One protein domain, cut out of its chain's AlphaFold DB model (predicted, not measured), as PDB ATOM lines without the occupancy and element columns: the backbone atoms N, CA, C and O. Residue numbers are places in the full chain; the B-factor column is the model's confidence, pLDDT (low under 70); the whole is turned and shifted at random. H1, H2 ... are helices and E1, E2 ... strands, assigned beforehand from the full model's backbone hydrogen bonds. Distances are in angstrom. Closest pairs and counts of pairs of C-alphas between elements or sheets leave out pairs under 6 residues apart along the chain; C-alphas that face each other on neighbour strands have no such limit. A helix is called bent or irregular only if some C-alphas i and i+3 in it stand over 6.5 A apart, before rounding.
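What this domain is: This is residues 17 to 124 of the 131 residues of an uncharacterized protein of Pedobacter sp. BS3 (UniProt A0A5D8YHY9). A strongly twisted wall of five parallel strands has two helices, H4 and H5, packed over one face, while the kinked helix H2 and the short helix H3 only graze the sheet, H3 by the edge strand E3. The four-residue helix H1, at the beginning of the printed part, also just grazes the sheet. The printed part has 108 residues with five named helices and five named strands, in the order H1 E1 H2 E2 H3 E3 H4 E4 H5 E5; across the sheet the order is E3 E2 E1 E4 E5. The class is mixed, helices and strands; the whole is compact, with a radius of gyration of the C-alphas of 12.9 A, and rounded, spanning 32 by 27 by 26 A.

How they stand to each other: H1, residues 17 to 20, only grazes the sheet with residues 17 to 18; its closest C-alpha pair with E3, residues 82 to 86, is Ile 17 and Val 85, 7.7 A apart. E1, residues 29 to 32, and E2, residues 60 to 64, are parallel at 28 degrees, with N 31 and O 61 2.8 A apart. H2, residues 35 to 54, is irregular, with C-alphas 39 and 42 9.0 A apart, and has a kink of 98 degrees near residue 42. H2 only just touches H3, residues 66 to 73, with 3 pairs of C-alphas within 8 A, made by residues 41 to 45 of H2 alone; the closest are Lys 45 and Leu 72, 7.3 A apart. E3 and E2 are parallel at 26 degrees, with N 83 and O 60 2.8 A apart. H4, residues 90 to 99, has a height over the sheet of 10.0 A; its closest C-alpha pair with E1 is Leu 97 and Val 30, 6.6 A apart. E4, residues 102 to 105, is parallel to E1 at 24 degrees, with N 104 and O 30 2.8 A apart. H5, residues 110 to 116, is on the same face as H4, over E4, at a height over the sheet of 9.8 A; its closest C-alpha pair with E4 is Ala 114 and Leu 103, 7.2 A apart. E5, residues 121 to 123, is parallel to E4 at 29 degrees, with N 122 and O 103 2.8 A apart. E1, H2, E2 form a strand-helix-strand unit, two parallel neighbour strands with a helix between, as do E2, H3, E3 and E4, H5, E5; E3, H4, E4 form a split one, with E2 and E1 between its strands, and each crossover is right-handed. Every O i to N i+4 pair is within hydrogen-bond range in H3, H4 and H5, and 11 of 16 in H2; H1 is too short for one.

Where its parts are: H1 begins at C-alpha 17, (181.605, 156.199, 152.260). H2 measures 24.7 A from first to last C-alpha, H4 14.4 A and E3 13.0 A. E5 ends at C-alpha 123, (179.586, 178.111, 142.666).

The domain as a whole: The farthest C-alphas, Ala 74 and Gly 118, are 35.1 A apart. The printed part has no cut, and no link is long. Residues 35 to 37, 73 to 78, 105 to 114 and 124 have pLDDT under 70.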
ATOM      1  N   ILE A  17     181.619 154.945 151.487       93.75
ATOM      2  CA  ILE A  17     181.605 156.199 152.260       93.75
ATOM      3  C   ILE A  17     180.218 156.540 152.823       93.75
ATOM      4  O   ILE A  17     180.106 157.123 153.900       93.75
ATOM      5  N   TRP A  18     179.152 156.114 152.133       95.25
ATOM      6  CA  TRP A  18     177.780 156.284 152.605       95.25
ATOM      7  C   TRP A  18     177.573 155.668 153.988       95.25
ATOM      8  O   TRP A  18     176.922 156.258 154.842       95.25
ATOM      9  N   TYR A  19     178.134 154.480 154.209       94.56
ATOM     10  CA  TYR A  19     177.993 153.761 155.466       94.56
ATOM     11  C   TYR A  19     179.010 154.230 156.501       94.56
ATOM     12  O   TYR A  19     178.648 154.427 157.654       94.56
ATOM     13  N   THR A  20     180.266 154.447 156.100       93.81
ATOM     14  CA  THR A  20     181.334 154.803 157.048       93.81
ATOM     15  C   THR A  20     181.126 156.174 157.682       93.81
ATOM     16  O   THR A  20     181.485 156.359 158.837       93.81
ATOM     17  N   LEU A  21     180.535 157.125 156.949       92.75
ATOM     18  CA  LEU A  21     180.170 158.444 157.478       92.75
ATOM     19  C   LEU A  21     178.709 158.527 157.929       92.75
ATOM     20  O   LEU A  21     178.246 159.601 158.302       92.75
ATOM     21  N   ASN A  22     177.973 157.411 157.872       95.00
ATOM     22  CA  ASN A  22     176.547 157.345 158.179       95.00
ATOM     23  C   ASN A  22     175.743 158.456 157.469       95.00
ATOM     24  O   ASN A  22     174.945 159.167 158.087       95.00
ATOM     25  N   LEU A  23     176.003 158.636 156.167       95.19
ATOM     26  CA  LEU A  23     175.422 159.717 155.379       95.19
ATOM     27  C   LEU A  23     173.902 159.593 155.330       95.19
ATOM     28  O   LEU A  23     173.332 158.522 155.112       95.19
ATOM     29  N   VAL A  24     173.250 160.739 155.488       94.56
ATOM     30  CA  VAL A  24     171.799 160.866 155.409       94.56
ATOM     31  C   VAL A  24     171.456 161.685 154.174       94.56
ATOM     32  O   VAL A  24     172.077 162.714 153.905       94.56
ATOM     33  N   LYS A  25     170.445 161.234 153.427       94.06
ATOM     34  CA  LYS A  25     169.931 161.952 152.257       94.06
ATOM     35  C   LYS A  25     169.655 163.423 152.605       94.06
ATOM     36  O   LYS A  25     169.037 163.705 153.629       94.06
ATOM     37  N   ASN A  26     170.086 164.331 151.733       92.19
ATOM     38  CA  ASN A  26     169.956 165.783 151.850       92.19
ATOM     39  C   ASN A  26     170.619 166.376 153.110       92.19
ATOM     40  O   ASN A  26     170.189 167.419 153.594       92.19
ATOM     41  N   LYS A  27     171.654 165.726 153.660       94.31
ATOM     42  CA  LYS A  27     172.417 166.224 154.823       94.31
ATOM     43  C   LYS A  27     173.932 166.244 154.609       94.31
ATOM     44  O   LYS A  27     174.686 166.246 155.572       94.31
ATOM     45  N   PHE A  28     174.378 166.234 153.361       94.56
ATOM     46  CA  PHE A  28     175.787 166.367 153.001       94.56
ATOM     47  C   PHE A  28     175.910 167.105 151.672       94.56
ATOM     48  O   PHE A  28     174.986 167.081 150.859       94.56
ATOM     49  N   LEU A  29     177.050 167.741 151.445       92.19
ATOM     50  CA  LEU A  29     177.391 168.353 150.168       92.19
ATOM     51  C   LEU A  29     178.326 167.430 149.393       92.19
ATOM     52  O   LEU A  29     179.094 166.672 149.984       92.19
ATOM     53  N   VAL A  30     178.278 167.509 148.069       90.81
ATOM     54  CA  VAL A  30     179.321 166.938 147.209       90.81
ATOM     55  C   VAL A  30     180.156 168.090 146.673       90.81
ATOM     56  O   VAL A  30     179.598 169.102 146.262       90.81
ATOM     57  N   PHE A  31     181.476 167.953 146.696       88.06
ATOM     58  CA  PHE A  31     182.405 168.931 146.141       88.06
ATOM     59  C   PHE A  31     182.985 168.406 144.828       88.06
ATOM     60  O   PHE A  31     183.369 167.241 144.749       88.06
ATOM     61  N   SER A  32     183.052 169.245 143.798       83.06
ATOM     62  CA  SER A  32     183.604 168.872 142.492       83.06
ATOM     63  C   SER A  32     184.482 169.990 141.941       83.06
ATOM     64  O   SER A  32     184.082 171.155 141.951       83.06
ATOM     65  N   ILE A  33     185.652 169.615 141.417       77.25
ATOM     66  CA  ILE A  33     186.610 170.512 140.749       77.25
ATOM     67  C   ILE A  33     186.973 169.972 139.365       77.25
ATOM     68  O   ILE A  33     186.885 168.764 139.127       77.25
ATOM     69  N   LEU A  34     187.381 170.853 138.457       71.12
ATOM     70  CA  LEU A  34     187.902 170.508 137.139       71.12
ATOM     71  C   LEU A  34     189.425 170.539 137.084       71.12
ATOM     72  O   LEU A  34     190.098 171.200 137.867       71.12
ATOM     73  N   SER A  35     189.967 169.886 136.053       65.94
ATOM     74  CA  SER A  35     191.400 169.909 135.763       65.94
ATOM     75  C   SER A  35     191.961 171.319 135.541       65.94
ATOM     76  O   SER A  35     193.106 171.578 135.895       65.94
ATOM     77  N   SER A  36     191.162 172.238 134.991       65.12
ATOM     78  CA  SER A  36     191.539 173.646 134.809       65.12
ATOM     79  C   SER A  36     191.719 174.395 136.131       65.12
ATOM     80  O   SER A  36     192.487 175.348 136.193       65.12
ATOM     81  N   ASP A  37     191.076 173.952 137.213       67.31
ATOM     82  CA  ASP A  37     191.210 174.602 138.521       67.31
ATOM     83  C   ASP A  37     192.590 174.359 139.154       67.31
ATOM     84  O   ASP A  37     192.993 175.077 140.074       67.31
ATOM     85  N   PHE A  38     193.346 173.376 138.648       70.62
ATOM     86  CA  PHE A  38     194.708 173.094 139.103       70.62
ATOM     87  C   PHE A  38     195.747 174.098 138.595       70.62
ATOM     88  O   PHE A  38     196.847 174.125 139.149       70.62
ATOM     89  N   GLU A  39     195.424 174.951 137.611       73.25
ATOM     90  CA  GLU A  39     196.353 175.975 137.103       73.25
ATOM     91  C   GLU A  39     196.852 176.913 138.213       73.25
ATOM     92  O   GLU A  39     197.996 177.364 138.186       73.25
ATOM     93  N   ASN A  40     196.025 177.167 139.236       78.75
ATOM     94  CA  ASN A  40     196.426 177.888 140.441       78.75
ATOM     95  C   ASN A  40     196.004 177.120 141.702       78.75
ATOM     96  O   ASN A  40     195.114 177.520 142.457       78.75
ATOM     97  N   ILE A  41     196.687 175.996 141.921       78.69
ATOM     98  CA  ILE A  41     196.446 175.069 143.032       78.69
ATOM     99  C   ILE A  41     196.406 175.750 144.409       78.69
ATOM    100  O   ILE A  41     195.595 175.384 145.254       78.69
ATOM    101  N   GLU A  42     197.236 176.766 144.644       81.50
ATOM    102  CA  GLU A  42     197.302 177.463 145.933       81.50
ATOM    103  C   GLU A  42     196.039 178.289 146.198       81.50
ATOM    104  O   GLU A  42     195.465 178.243 147.288       81.50
ATOM    105  N   LYS A  43     195.537 178.990 145.176       78.88
ATOM    106  CA  LYS A  43     194.266 179.710 145.277       78.88
ATOM    107  C   LYS A  43     193.085 178.747 145.398       78.88
ATOM    108  O   LYS A  43     192.173 179.033 146.167       78.88
ATOM    109  N   LEU A  44     193.120 177.598 144.719       79.50
ATOM    110  CA  LEU A  44     192.098 176.558 144.864       79.50
ATOM    111  C   LEU A  44     192.047 176.036 146.303       79.50
ATOM    112  O   LEU A  44     190.977 176.008 146.906       79.50
ATOM    113  N   LYS A  45     193.201 175.678 146.875       80.19
ATOM    114  CA  LYS A  45     193.309 175.227 148.268       80.19
ATOM    115  C   LYS A  45     192.769 176.266 149.240       80.19
ATOM    116  O   LYS A  45     191.995 175.907 150.122       80.19
ATOM    117  N   LYS A  46     193.122 177.543 149.053       81.50
ATOM    118  CA  LYS A  46     192.591 178.639 149.870       81.50
ATOM    119  C   LYS A  46     191.071 178.740 149.761       81.50
ATOM    120  O   LYS A  46     190.402 178.779 150.782       81.50
ATOM    121  N   SER A  47     190.519 178.717 148.551       81.62
ATOM    122  CA  SER A  47     189.067 178.775 148.348       81.62
ATOM    123  C   SER A  47     188.336 177.586 148.975       81.62
ATOM    124  O   SER A  47     187.286 177.771 149.586       81.62
ATOM    125  N   ILE A  48     188.888 176.373 148.850       81.81
ATOM    126  CA  ILE A  48     188.353 175.186 149.527       81.81
ATOM    127  C   ILE A  48     188.407 175.407 151.039       81.81
ATOM    128  O   ILE A  48     187.389 175.236 151.697       81.81
ATOM    129  N   HIS A  49     189.554 175.825 151.579       84.06
ATOM    130  CA  HIS A  49     189.738 176.081 153.006       84.06
ATOM    131  C   HIS A  49     188.743 177.115 153.551       84.06
ATOM    132  O   HIS A  49     188.065 176.844 154.541       84.06
ATOM    133  N   ASP A  50     188.616 178.267 152.893       83.62
ATOM    134  CA  ASP A  50     187.702 179.339 153.293       83.62
ATOM    135  C   ASP A  50     186.245 178.840 153.278       83.62
ATOM    136  O   ASP A  50     185.482 179.108 154.203       83.62
ATOM    137  N   PHE A  51     185.866 178.050 152.268       83.44
ATOM    138  CA  PHE A  51     184.526 177.473 152.162       83.44
ATOM    139  C   PHE A  51     184.228 176.452 153.270       83.44
ATOM    140  O   PHE A  51     183.212 176.562 153.959       83.44
ATOM    141  N   VAL A  52     185.109 175.466 153.468       85.44
ATOM    142  CA  VAL A  52     184.895 174.407 154.470       85.44
ATOM    143  C   VAL A  52     184.983 174.938 155.900       85.44
ATOM    144  O   VAL A  52     184.362 174.369 156.789       85.44
ATOM    145  N   SER A  53     185.690 176.050 156.123       84.25
ATOM    146  CA  SER A  53     185.780 176.695 157.439       84.25
ATOM    147  C   SER A  53     184.491 177.418 157.845       84.25
ATOM    148  O   SER A  53     184.241 177.591 159.035       84.25
ATOM    149  N   VAL A  54     183.660 177.836 156.882       84.50
ATOM    150  CA  VAL A  54     182.354 178.472 157.149       84.50
ATOM    151  C   VAL A  54     181.258 177.433 157.392       84.50
ATOM    152  O   VAL A  54     180.312 177.684 158.135       84.50
ATOM    153  N   ILE A  55     181.367 176.261 156.770       82.56
ATOM    154  CA  ILE A  55     180.373 175.193 156.870       82.56
ATOM    155  C   ILE A  55     180.926 174.128 157.805       82.56
ATOM    156  O   ILE A  55     181.627 173.243 157.347       82.56
ATOM    157  N   THR A  56     180.634 174.184 159.102       80.88
ATOM    158  CA  THR A  56     181.238 173.254 160.079       80.88
ATOM    159  C   THR A  56     180.406 171.998 160.331       80.88
ATOM    160  O   THR A  56     180.960 170.944 160.632       80.88
ATOM    161  N   ASP A  57     179.085 172.086 160.162       87.62
ATOM    162  CA  ASP A  57     178.144 171.061 160.646       87.62
ATOM    163  C   ASP A  57     177.592 170.157 159.533       87.62
ATOM    164  O   ASP A  57     176.762 169.279 159.776       87.62
ATOM    165  N   ILE A  58     178.034 170.378 158.292       90.50
ATOM    166  CA  ILE A  58     177.595 169.622 157.120       90.50
ATOM    167  C   ILE A  58     178.805 168.870 156.553       90.50
ATOM    168  O   ILE A  58     179.779 169.517 156.158       90.50
ATOM    169  N   PRO A  59     178.752 167.526 156.470       93.19
ATOM    170  CA  PRO A  59     179.766 166.741 155.782       93.19
ATOM    171  C   PRO A  59     179.865 167.148 154.311       93.19
ATOM    172  O   PRO A  59     178.857 167.245 153.607       93.19
ATOM    173  N   ILE A  60     181.087 167.342 153.835       92.19
ATOM    174  CA  ILE A  60     181.412 167.675 152.453       92.19
ATOM    175  C   ILE A  60     182.187 166.496 151.882       92.19
ATOM    176  O   ILE A  60     183.308 166.208 152.295       92.19
ATOM    177  N   ILE A  61     181.578 165.788 150.936       92.56
ATOM    178  CA  ILE A  61     182.183 164.635 150.275       92.56
ATOM    179  C   ILE A  61     182.899 165.122 149.030       92.56
ATOM    180  O   ILE A  61     182.263 165.635 148.111       92.56
ATOM    181  N   PHE A  62     184.212 164.938 148.991       90.62
ATOM    182  CA  PHE A  62     185.040 165.373 147.881       90.62
ATOM    183  C   PHE A  62     185.603 164.162 147.124       90.62
ATOM    184  O   PHE A  62     186.686 163.669 147.458       90.62
ATOM    185  N   PRO A  63     184.861 163.623 146.138       89.25
ATOM    186  CA  PRO A  63     185.366 162.568 145.273       89.25
ATOM    187  C   PRO A  63     186.495 163.097 144.382       89.25
ATOM    188  O   PRO A  63     186.305 164.050 143.629       89.25
ATOM    189  N   VAL A  64     187.665 162.462 144.447       86.19
ATOM    190  CA  VAL A  64     188.860 162.859 143.686       86.19
ATOM    191  C   VAL A  64     189.569 161.654 143.061       86.19
ATOM    192  O   VAL A  64     189.365 160.504 143.460       86.19
ATOM    193  N   THR A  65     190.429 161.906 142.073       84.50
ATOM    194  CA  THR A  65     191.375 160.898 141.566       84.50
ATOM    195  C   THR A  65     192.644 160.868 142.425       84.50
ATOM    196  O   THR A  65     192.878 161.764 143.239       84.50
ATOM    197  N   ASN A  66     193.489 159.847 142.237       83.81
ATOM    198  CA  ASN A  66     194.789 159.770 142.915       83.81
ATOM    199  C   ASN A  66     195.667 160.996 142.621       83.81
ATOM    200  O   ASN A  66     196.299 161.519 143.534       83.81
ATOM    201  N   ASP A  67     195.664 161.483 141.378       82.12
ATOM    202  CA  ASP A  67     196.471 162.638 140.966       82.12
ATOM    203  C   ASP A  67     196.044 163.904 141.716       82.12
ATOM    204  O   ASP A  67     196.868 164.644 142.252       82.12
ATOM    205  N   VAL A  68     194.731 164.114 141.829       80.69
ATOM    206  CA  VAL A  68     194.156 165.239 142.572       80.69
ATOM    207  C   VAL A  68     194.442 165.119 144.064       80.69
ATOM    208  O   VAL A  68     194.789 166.114 144.698       80.69
ATOM    209  N   LEU A  69     194.352 163.910 144.631       84.44
ATOM    210  CA  LEU A  69     194.732 163.689 146.024       84.44
ATOM    211  C   LEU A  69     196.192 164.099 146.258       84.44
ATOM    212  O   LEU A  69     196.450 164.846 147.199       84.44
ATOM    213  N   GLN A  70     197.117 163.672 145.390       82.31
ATOM    214  CA  GLN A  70     198.538 164.014 145.503       82.31
ATOM    215  C   GLN A  70     198.781 165.527 145.436       82.31
ATOM    216  O   GLN A  70     199.517 166.070 146.265       82.31
ATOM    217  N   LEU A  71     198.110 166.218 144.510       79.50
ATOM    218  CA  LEU A  71     198.173 167.677 144.375       79.50
ATOM    219  C   LEU A  71     197.686 168.409 145.638       79.50
ATOM    220  O   LEU A  71     198.263 169.425 146.039       79.50
ATOM    221  N   LEU A  72     196.641 167.889 146.290       75.88
ATOM    222  CA  LEU A  72     196.062 168.483 147.496       75.88
ATOM    223  C   LEU A  72     196.876 168.171 148.761       75.88
ATOM    224  O   LEU A  72     196.974 169.027 149.637       75.88
ATOM    225  N   SER A  73     197.524 167.006 148.852       68.38
ATOM    226  CA  SER A  73     198.255 166.573 150.057       68.38
ATOM    227  C   SER A  73     199.459 167.438 150.456       68.38
ATOM    228  O   SER A  73     199.909 167.340 151.596       68.38
ATOM    229  N   ALA A  74     199.959 168.318 149.580       55.34
ATOM    230  CA  ALA A  74     201.083 169.207 149.899       55.34
ATOM    231  C   ALA A  74     200.736 170.300 150.934       55.34
ATOM    232  O   ALA A  74     201.629 170.875 151.549       55.34
ATOM    233  N   GLN A  75     199.449 170.584 151.145       55.22
ATOM    234  CA  GLN A  75     198.957 171.412 152.244       55.22
ATOM    235  C   GLN A  75     197.739 170.707 152.823       55.22
ATOM    236  O   GLN A  75     196.706 170.620 152.167       55.22
ATOM    237  N   GLN A  76     197.868 170.154 154.027       56.47
ATOM    238  CA  GLN A  76     196.769 169.486 154.715       56.47
ATOM    239  C   GLN A  76     195.611 170.475 154.913       56.47
ATOM    240  O   GLN A  76     195.612 171.250 155.869       56.47
ATOM    241  N   ILE A  77     194.616 170.456 154.020       67.44
ATOM    242  CA  ILE A  77     193.323 171.100 154.260       67.44
ATOM    243  C   ILE A  77     192.677 170.305 155.395       67.44
ATOM    244  O   ILE A  77     192.015 169.296 155.172       67.44
ATOM    245  N   ASN A  78     192.969 170.706 156.629       63.50
ATOM    246  CA  ASN A  78     192.504 170.017 157.818       63.50
ATOM    247  C   ASN A  78     191.158 170.613 158.233       63.50
ATOM    248  O   ASN A  78     191.101 171.582 158.986       63.50
ATOM    249  N   ALA A  79     190.082 170.061 157.681       76.25
ATOM    250  CA  ALA A  79     188.717 170.409 158.042       76.25
ATOM    251  C   ALA A  79     187.977 169.123 158.412       76.25
ATOM    252  O   ALA A  79     187.879 168.207 157.598       76.25
ATOM    253  N   GLY A  80     187.473 169.040 159.647       82.19
ATOM    254  CA  GLY A  80     186.866 167.813 160.185       82.19
ATOM    255  C   GLY A  80     185.616 167.342 159.433       82.19
ATOM    256  O   GLY A  80     185.217 166.188 159.564       82.19
ATOM    257  N   ASN A  81     185.023 168.222 158.630       88.88
ATOM    258  CA  ASN A  81     183.847 167.975 157.812       88.88
ATOM    259  C   ASN A  81     184.162 167.755 156.319       88.88
ATOM    260  O   ASN A  81     183.248 167.433 155.564       88.88
ATOM    261  N   LEU A  82     185.415 167.922 155.870       90.38
ATOM    262  CA  LEU A  82     185.822 167.640 154.492       90.38
ATOM    263  C   LEU A  82     186.348 166.206 154.387       90.38
ATOM    264  O   LEU A  82     187.377 165.853 154.959       90.38
ATOM    265  N   HIS A  83     185.661 165.381 153.605       90.88
ATOM    266  CA  HIS A  83     185.996 163.976 153.419       90.88
ATOM    267  C   HIS A  83     186.417 163.720 151.976       90.88
ATOM    268  O   HIS A  83     185.583 163.550 151.084       90.88
ATOM    269  N   THR A  84     187.727 163.674 151.754       89.50
ATOM    270  CA  THR A  84     188.303 163.317 150.456       89.50
ATOM    271  C   THR A  84     188.186 161.813 150.233       89.50
ATOM    272  O   THR A  84     188.678 161.020 151.035       89.50
ATOM    273  N   VAL A  85     187.535 161.410 149.141       89.88
ATOM    274  CA  VAL A  85     187.309 159.999 148.801       89.88
ATOM    275  C   VAL A  85     187.920 159.714 147.444       89.88
ATOM    276  O   VAL A  85     187.602 160.382 146.464       89.88
ATOM    277  N   VAL A  86     188.784 158.707 147.375       87.75
ATOM    278  CA  VAL A  86     189.463 158.338 146.131       87.75
ATOM    279  C   VAL A  86     188.797 157.129 145.488       87.75
ATOM    280  O   VAL A  86     188.247 156.275 146.181       87.75
ATOM    281  N   ALA A  87     188.894 157.048 144.161       83.88
ATOM    282  CA  ALA A  87     188.519 155.877 143.366       83.88
ATOM    283  C   ALA A  87     187.021 155.517 143.392       83.88
ATOM    284  O   ALA A  87     186.665 154.346 143.257       83.88
ATOM    285  N   LEU A  88     186.137 156.514 143.514       88.62
ATOM    286  CA  LEU A  88     184.712 156.300 143.258       88.62
ATOM    287  C   LEU A  88     184.450 156.157 141.759       88.62
ATOM    288  O   LEU A  88     184.928 156.953 140.950       88.62
ATOM    289  N   ASP A  89     183.649 155.160 141.393       88.31
ATOM    290  CA  ASP A  89     183.178 155.016 140.020       88.31
ATOM    291  C   ASP A  89     182.013 155.980 139.710       88.31
ATOM    292  O   ASP A  89     181.381 156.562 140.595       88.31
ATOM    293  N   ARG A  90     181.690 156.156 138.422       85.25
ATOM    294  CA  ARG A  90     180.633 157.090 137.990       85.25
ATOM    295  C   ARG A  90     179.262 156.778 138.606       85.25
ATOM    296  O   ARG A  90     178.482 157.692 138.855       85.25
ATOM    297  N   LYS A  91     178.937 155.506 138.859       90.69
ATOM    298  CA  LYS A  91     177.641 155.123 139.449       90.69
ATOM    299  C   LYS A  91     177.585 155.483 140.931       90.69
ATOM    300  O   LYS A  91     176.503 155.790 141.425       90.69
ATOM    301  N   GLU A  92     178.728 155.452 141.606       92.69
ATOM    302  CA  GLU A  92     178.900 155.895 142.990       92.69
ATOM    303  C   GLU A  92     178.830 157.409 143.134       92.69
ATOM    304  O   GLU A  92     178.101 157.902 143.995       92.69
ATOM    305  N   VAL A  93     179.504 158.148 142.252       89.75
ATOM    306  CA  VAL A  93     179.404 159.614 142.215       89.75
ATOM    307  C   VAL A  93     177.960 160.038 141.946       89.75
ATOM    308  O   VAL A  93     177.402 160.826 142.705       89.75
ATOM    309  N   ASN A  94     177.300 159.443 140.948       88.44
ATOM    310  CA  ASN A  94     175.898 159.745 140.652       88.44
ATOM    311  C   ASN A  94     174.967 159.392 141.820       88.44
ATOM    312  O   ASN A  94     174.013 160.122 142.086       88.44
ATOM    313  N   PHE A  95     175.238 158.297 142.544       93.06
ATOM    314  CA  PHE A  95     174.482 157.962 143.748       93.06
ATOM    315  C   PHE A  95     174.602 159.069 144.800       93.06
ATOM    316  O   PHE A  95     173.584 159.470 145.364       93.06
ATOM    317  N   LEU A  96     175.815 159.572 145.052       92.62
ATOM    318  CA  LEU A  96     176.043 160.660 146.003       92.62
ATOM    319  C   LEU A  96     175.327 161.940 145.572       92.62
ATOM    320  O   LEU A  96     174.617 162.516 146.388       92.62
ATOM    321  N   LEU A  97     175.441 162.337 144.302       89.00
ATOM    322  CA  LEU A  97     174.797 163.546 143.773       89.00
ATOM    323  C   LEU A  97     173.276 163.526 143.973       89.00
ATOM    324  O   LEU A  97     172.712 164.474 144.505       89.00
ATOM    325  N   ILE A  98     172.612 162.415 143.643       89.62
ATOM    326  CA  ILE A  98     171.147 162.278 143.768       89.62
ATOM    327  C   ILE A  98     170.661 162.353 145.228       89.62
ATOM    328  O   ILE A  98     169.491 162.641 145.486       89.62
ATOM    329  N   HIS A  99     171.537 162.069 146.193       93.56
ATOM    330  CA  HIS A  99     171.201 162.072 147.617       93.56
ATOM    331  C   HIS A  99     171.806 163.252 148.383       93.56
ATOM    332  O   HIS A  99     171.590 163.339 149.593       93.56
ATOM    333  N   ALA A 100     172.559 164.127 147.720       91.50
ATOM    334  CA  ALA A 100     173.200 165.276 148.338       91.50
ATOM    335  C   ALA A 100     172.184 166.389 148.645       91.50
ATOM    336  O   ALA A 100     171.134 166.493 148.018       91.50
ATOM    337  N   LEU A 101     172.515 167.244 149.614       87.81
ATOM    338  CA  LEU A 101     171.814 168.507 149.866       87.81
ATOM    339  C   LEU A 101     172.048 169.499 148.720       87.81
ATOM    340  O   LEU A 101     171.158 170.256 148.349       87.81
ATOM    341  N   GLY A 102     173.261 169.490 148.180       82.50
ATOM    342  CA  GLY A 102     173.699 170.384 147.125       82.50
ATOM    343  C   GLY A 102     175.063 169.969 146.593       82.50
ATOM    344  O   GLY A 102     175.801 169.210 147.230       82.50
ATOM    345  N   LEU A 103     175.386 170.478 145.413       78.19
ATOM    346  CA  LEU A 103     176.691 170.345 144.789       78.19
ATOM    347  C   LEU A 103     177.433 171.674 144.924       78.19
ATOM    348  O   LEU A 103     176.919 172.730 144.566       78.19
ATOM    349  N   VAL A 104     178.656 171.615 145.425       73.00
ATOM    350  CA  VAL A 104     179.569 172.751 145.465       73.00
ATOM    351  C   VAL A 104     180.540 172.583 144.311       73.00
ATOM    352  O   VAL A 104     181.252 171.579 144.235       73.00
ATOM    353  N   VAL A 105     180.527 173.535 143.382       69.94
ATOM    354  CA  VAL A 105     181.287 173.448 142.137       69.94
ATOM    355  C   VAL A 105     182.246 174.619 142.020       69.94
ATOM    356  O   VAL A 105     181.867 175.778 142.183       69.94
ATOM    357  N   VAL A 106     183.476 174.319 141.632       61.78
ATOM    358  CA  VAL A 106     184.330 175.268 140.918       61.78
ATOM    359  C   VAL A 106     184.126 174.912 139.436       61.78
ATOM    360  O   VAL A 106     184.663 173.923 138.972       61.78
ATOM    361  N   GLN A 107     183.122 175.536 138.796       54.91
ATOM    362  CA  GLN A 107     182.645 175.346 137.399       54.91
ATOM    363  C   GLN A 107     182.936 173.972 136.736       54.91
ATOM    364  O   GLN A 107     184.028 173.782 136.229       54.91
ATOM    365  N   SER A 108     181.981 173.025 136.648       52.91
ATOM    366  CA  SER A 108     182.249 171.667 136.107       52.91
ATOM    367  C   SER A 108     181.129 171.053 135.253       52.91
ATOM    368  O   SER A 108     179.974 171.457 135.349       52.91
ATOM    369  N   TYR A 109     181.459 170.011 134.466       51.69
ATOM    370  CA  TYR A 109     180.509 169.173 133.700       51.69
ATOM    371  C   TYR A 109     179.426 168.524 134.577       51.69
ATOM    372  O   TYR A 109     178.349 168.174 134.096       51.69
ATOM    373  N   THR A 110     179.699 168.398 135.873       59.53
ATOM    374  CA  THR A 110     178.781 167.885 136.886       59.53
ATOM    375  C   THR A 110     177.602 168.833 137.129       59.53
ATOM    376  O   THR A 110     176.600 168.409 137.689       59.53
ATOM    377  N   GLU A 111     177.672 170.094 136.682       62.09
ATOM    378  CA  GLU A 111     176.557 171.048 136.739       62.09
ATOM    379  C   GLU A 111     175.385 170.607 135.851       62.09
ATOM    380  O   GLU A 111     174.232 170.695 136.270       62.09
ATOM    381  N   ALA A 112     175.663 170.064 134.661       65.69
ATOM    382  CA  ALA A 112     174.625 169.530 133.780       65.69
ATOM    383  C   ALA A 112     173.954 168.292 134.396       65.69
ATOM    384  O   ALA A 112     172.727 168.191 134.402       65.69
ATOM    385  N   ASP A 113     174.754 167.390 134.973       65.62
ATOM    386  CA  ASP A 113     174.261 166.187 135.652       65.62
ATOM    387  C   ASP A 113     173.477 166.540 136.936       65.62
ATOM    388  O   ASP A 113     172.434 165.946 137.204       65.62
ATOM    389  N   ALA A 114     173.925 167.538 137.706       68.81
ATOM    390  CA  ALA A 114     173.233 168.048 138.893       68.81
ATOM    391  C   ALA A 114     171.916 168.757 138.543       68.81
ATOM    392  O   ALA A 114     170.892 168.518 139.185       68.81
ATOM    393  N   SER A 115     171.921 169.570 137.484       71.56
ATOM    394  CA  SER A 115     170.731 170.235 136.951       71.56
ATOM    395  C   SER A 115     169.693 169.221 136.461       71.56
ATOM    396  O   SER A 115     168.510 169.345 136.784       71.56
ATOM    397  N   ALA A 116     170.129 168.145 135.795       73.94
ATOM    398  CA  ALA A 116     169.251 167.060 135.353       73.94
ATOM    399  C   ALA A 116     168.513 166.358 136.510       73.94
ATOM    400  O   ALA A 116     167.450 165.775 136.289       73.94
ATOM    401  N   VAL A 117     169.047 166.421 137.736       73.19
ATOM    402  CA  VAL A 117     168.427 165.842 138.941       73.19
ATOM    403  C   VAL A 117     167.871 166.894 139.911       73.19
ATOM    404  O   VAL A 117     167.428 166.536 141.000       73.19
ATOM    405  N   GLY A 118     167.857 168.177 139.527       73.50
ATOM    406  CA  GLY A 118     167.309 169.273 140.336       73.50
ATOM    407  C   GLY A 118     168.106 169.600 141.603       73.50
ATOM    408  O   GLY A 118     167.544 170.144 142.552       73.50
ATOM    409  N   LEU A 119     169.394 169.253 141.650       78.38
ATOM    410  CA  LEU A 119     170.265 169.518 142.795       78.38
ATOM    411  C   LEU A 119     170.701 170.991 142.816       78.38
ATOM    412  O   LEU A 119     171.108 171.538 141.793       78.38
ATOM    413  N   SER A 120     170.653 171.638 143.983       77.75
ATOM    414  CA  SER A 120     171.136 173.016 144.129       77.75
ATOM    415  C   SER A 120     172.656 173.088 143.959       77.75
ATOM    416  O   SER A 120     173.392 172.394 144.663       77.75
ATOM    417  N   CYS A 121     173.119 173.946 143.046       76.06
ATOM    418  CA  CYS A 121     174.537 174.176 142.780       76.06
ATOM    419  C   CYS A 121     175.006 175.484 143.427       76.06
ATOM    420  O   CYS A 121     174.420 176.542 143.196       76.06
ATOM    421  N   TYR A 122     176.090 175.418 144.195       74.50
ATOM    422  CA  TYR A 122     176.783 176.581 144.736       74.50
ATOM    423  C   TYR A 122     178.128 176.721 144.041       74.50
ATOM    424  O   TYR A 122     178.980 175.838 144.144       74.50
ATOM    425  N   THR A 123     178.321 177.833 143.341       71.19
ATOM    426  CA  THR A 123     179.586 178.111 142.666       71.19
ATOM    427  C   THR A 123     180.500 178.896 143.589       71.19
ATOM    428  O   THR A 123     180.133 179.980 144.044       71.19
ATOM    429  N   ILE A 124     181.704 178.386 143.834       66.06
ATOM    430  CA  ILE A 124     182.750 179.174 144.487       66.06
ATOM    431  C   ILE A 124     183.368 180.081 143.413       66.06
ATOM    432  O   ILE A 124     183.859 179.558 142.408       66.06
TER     433      ILE A 124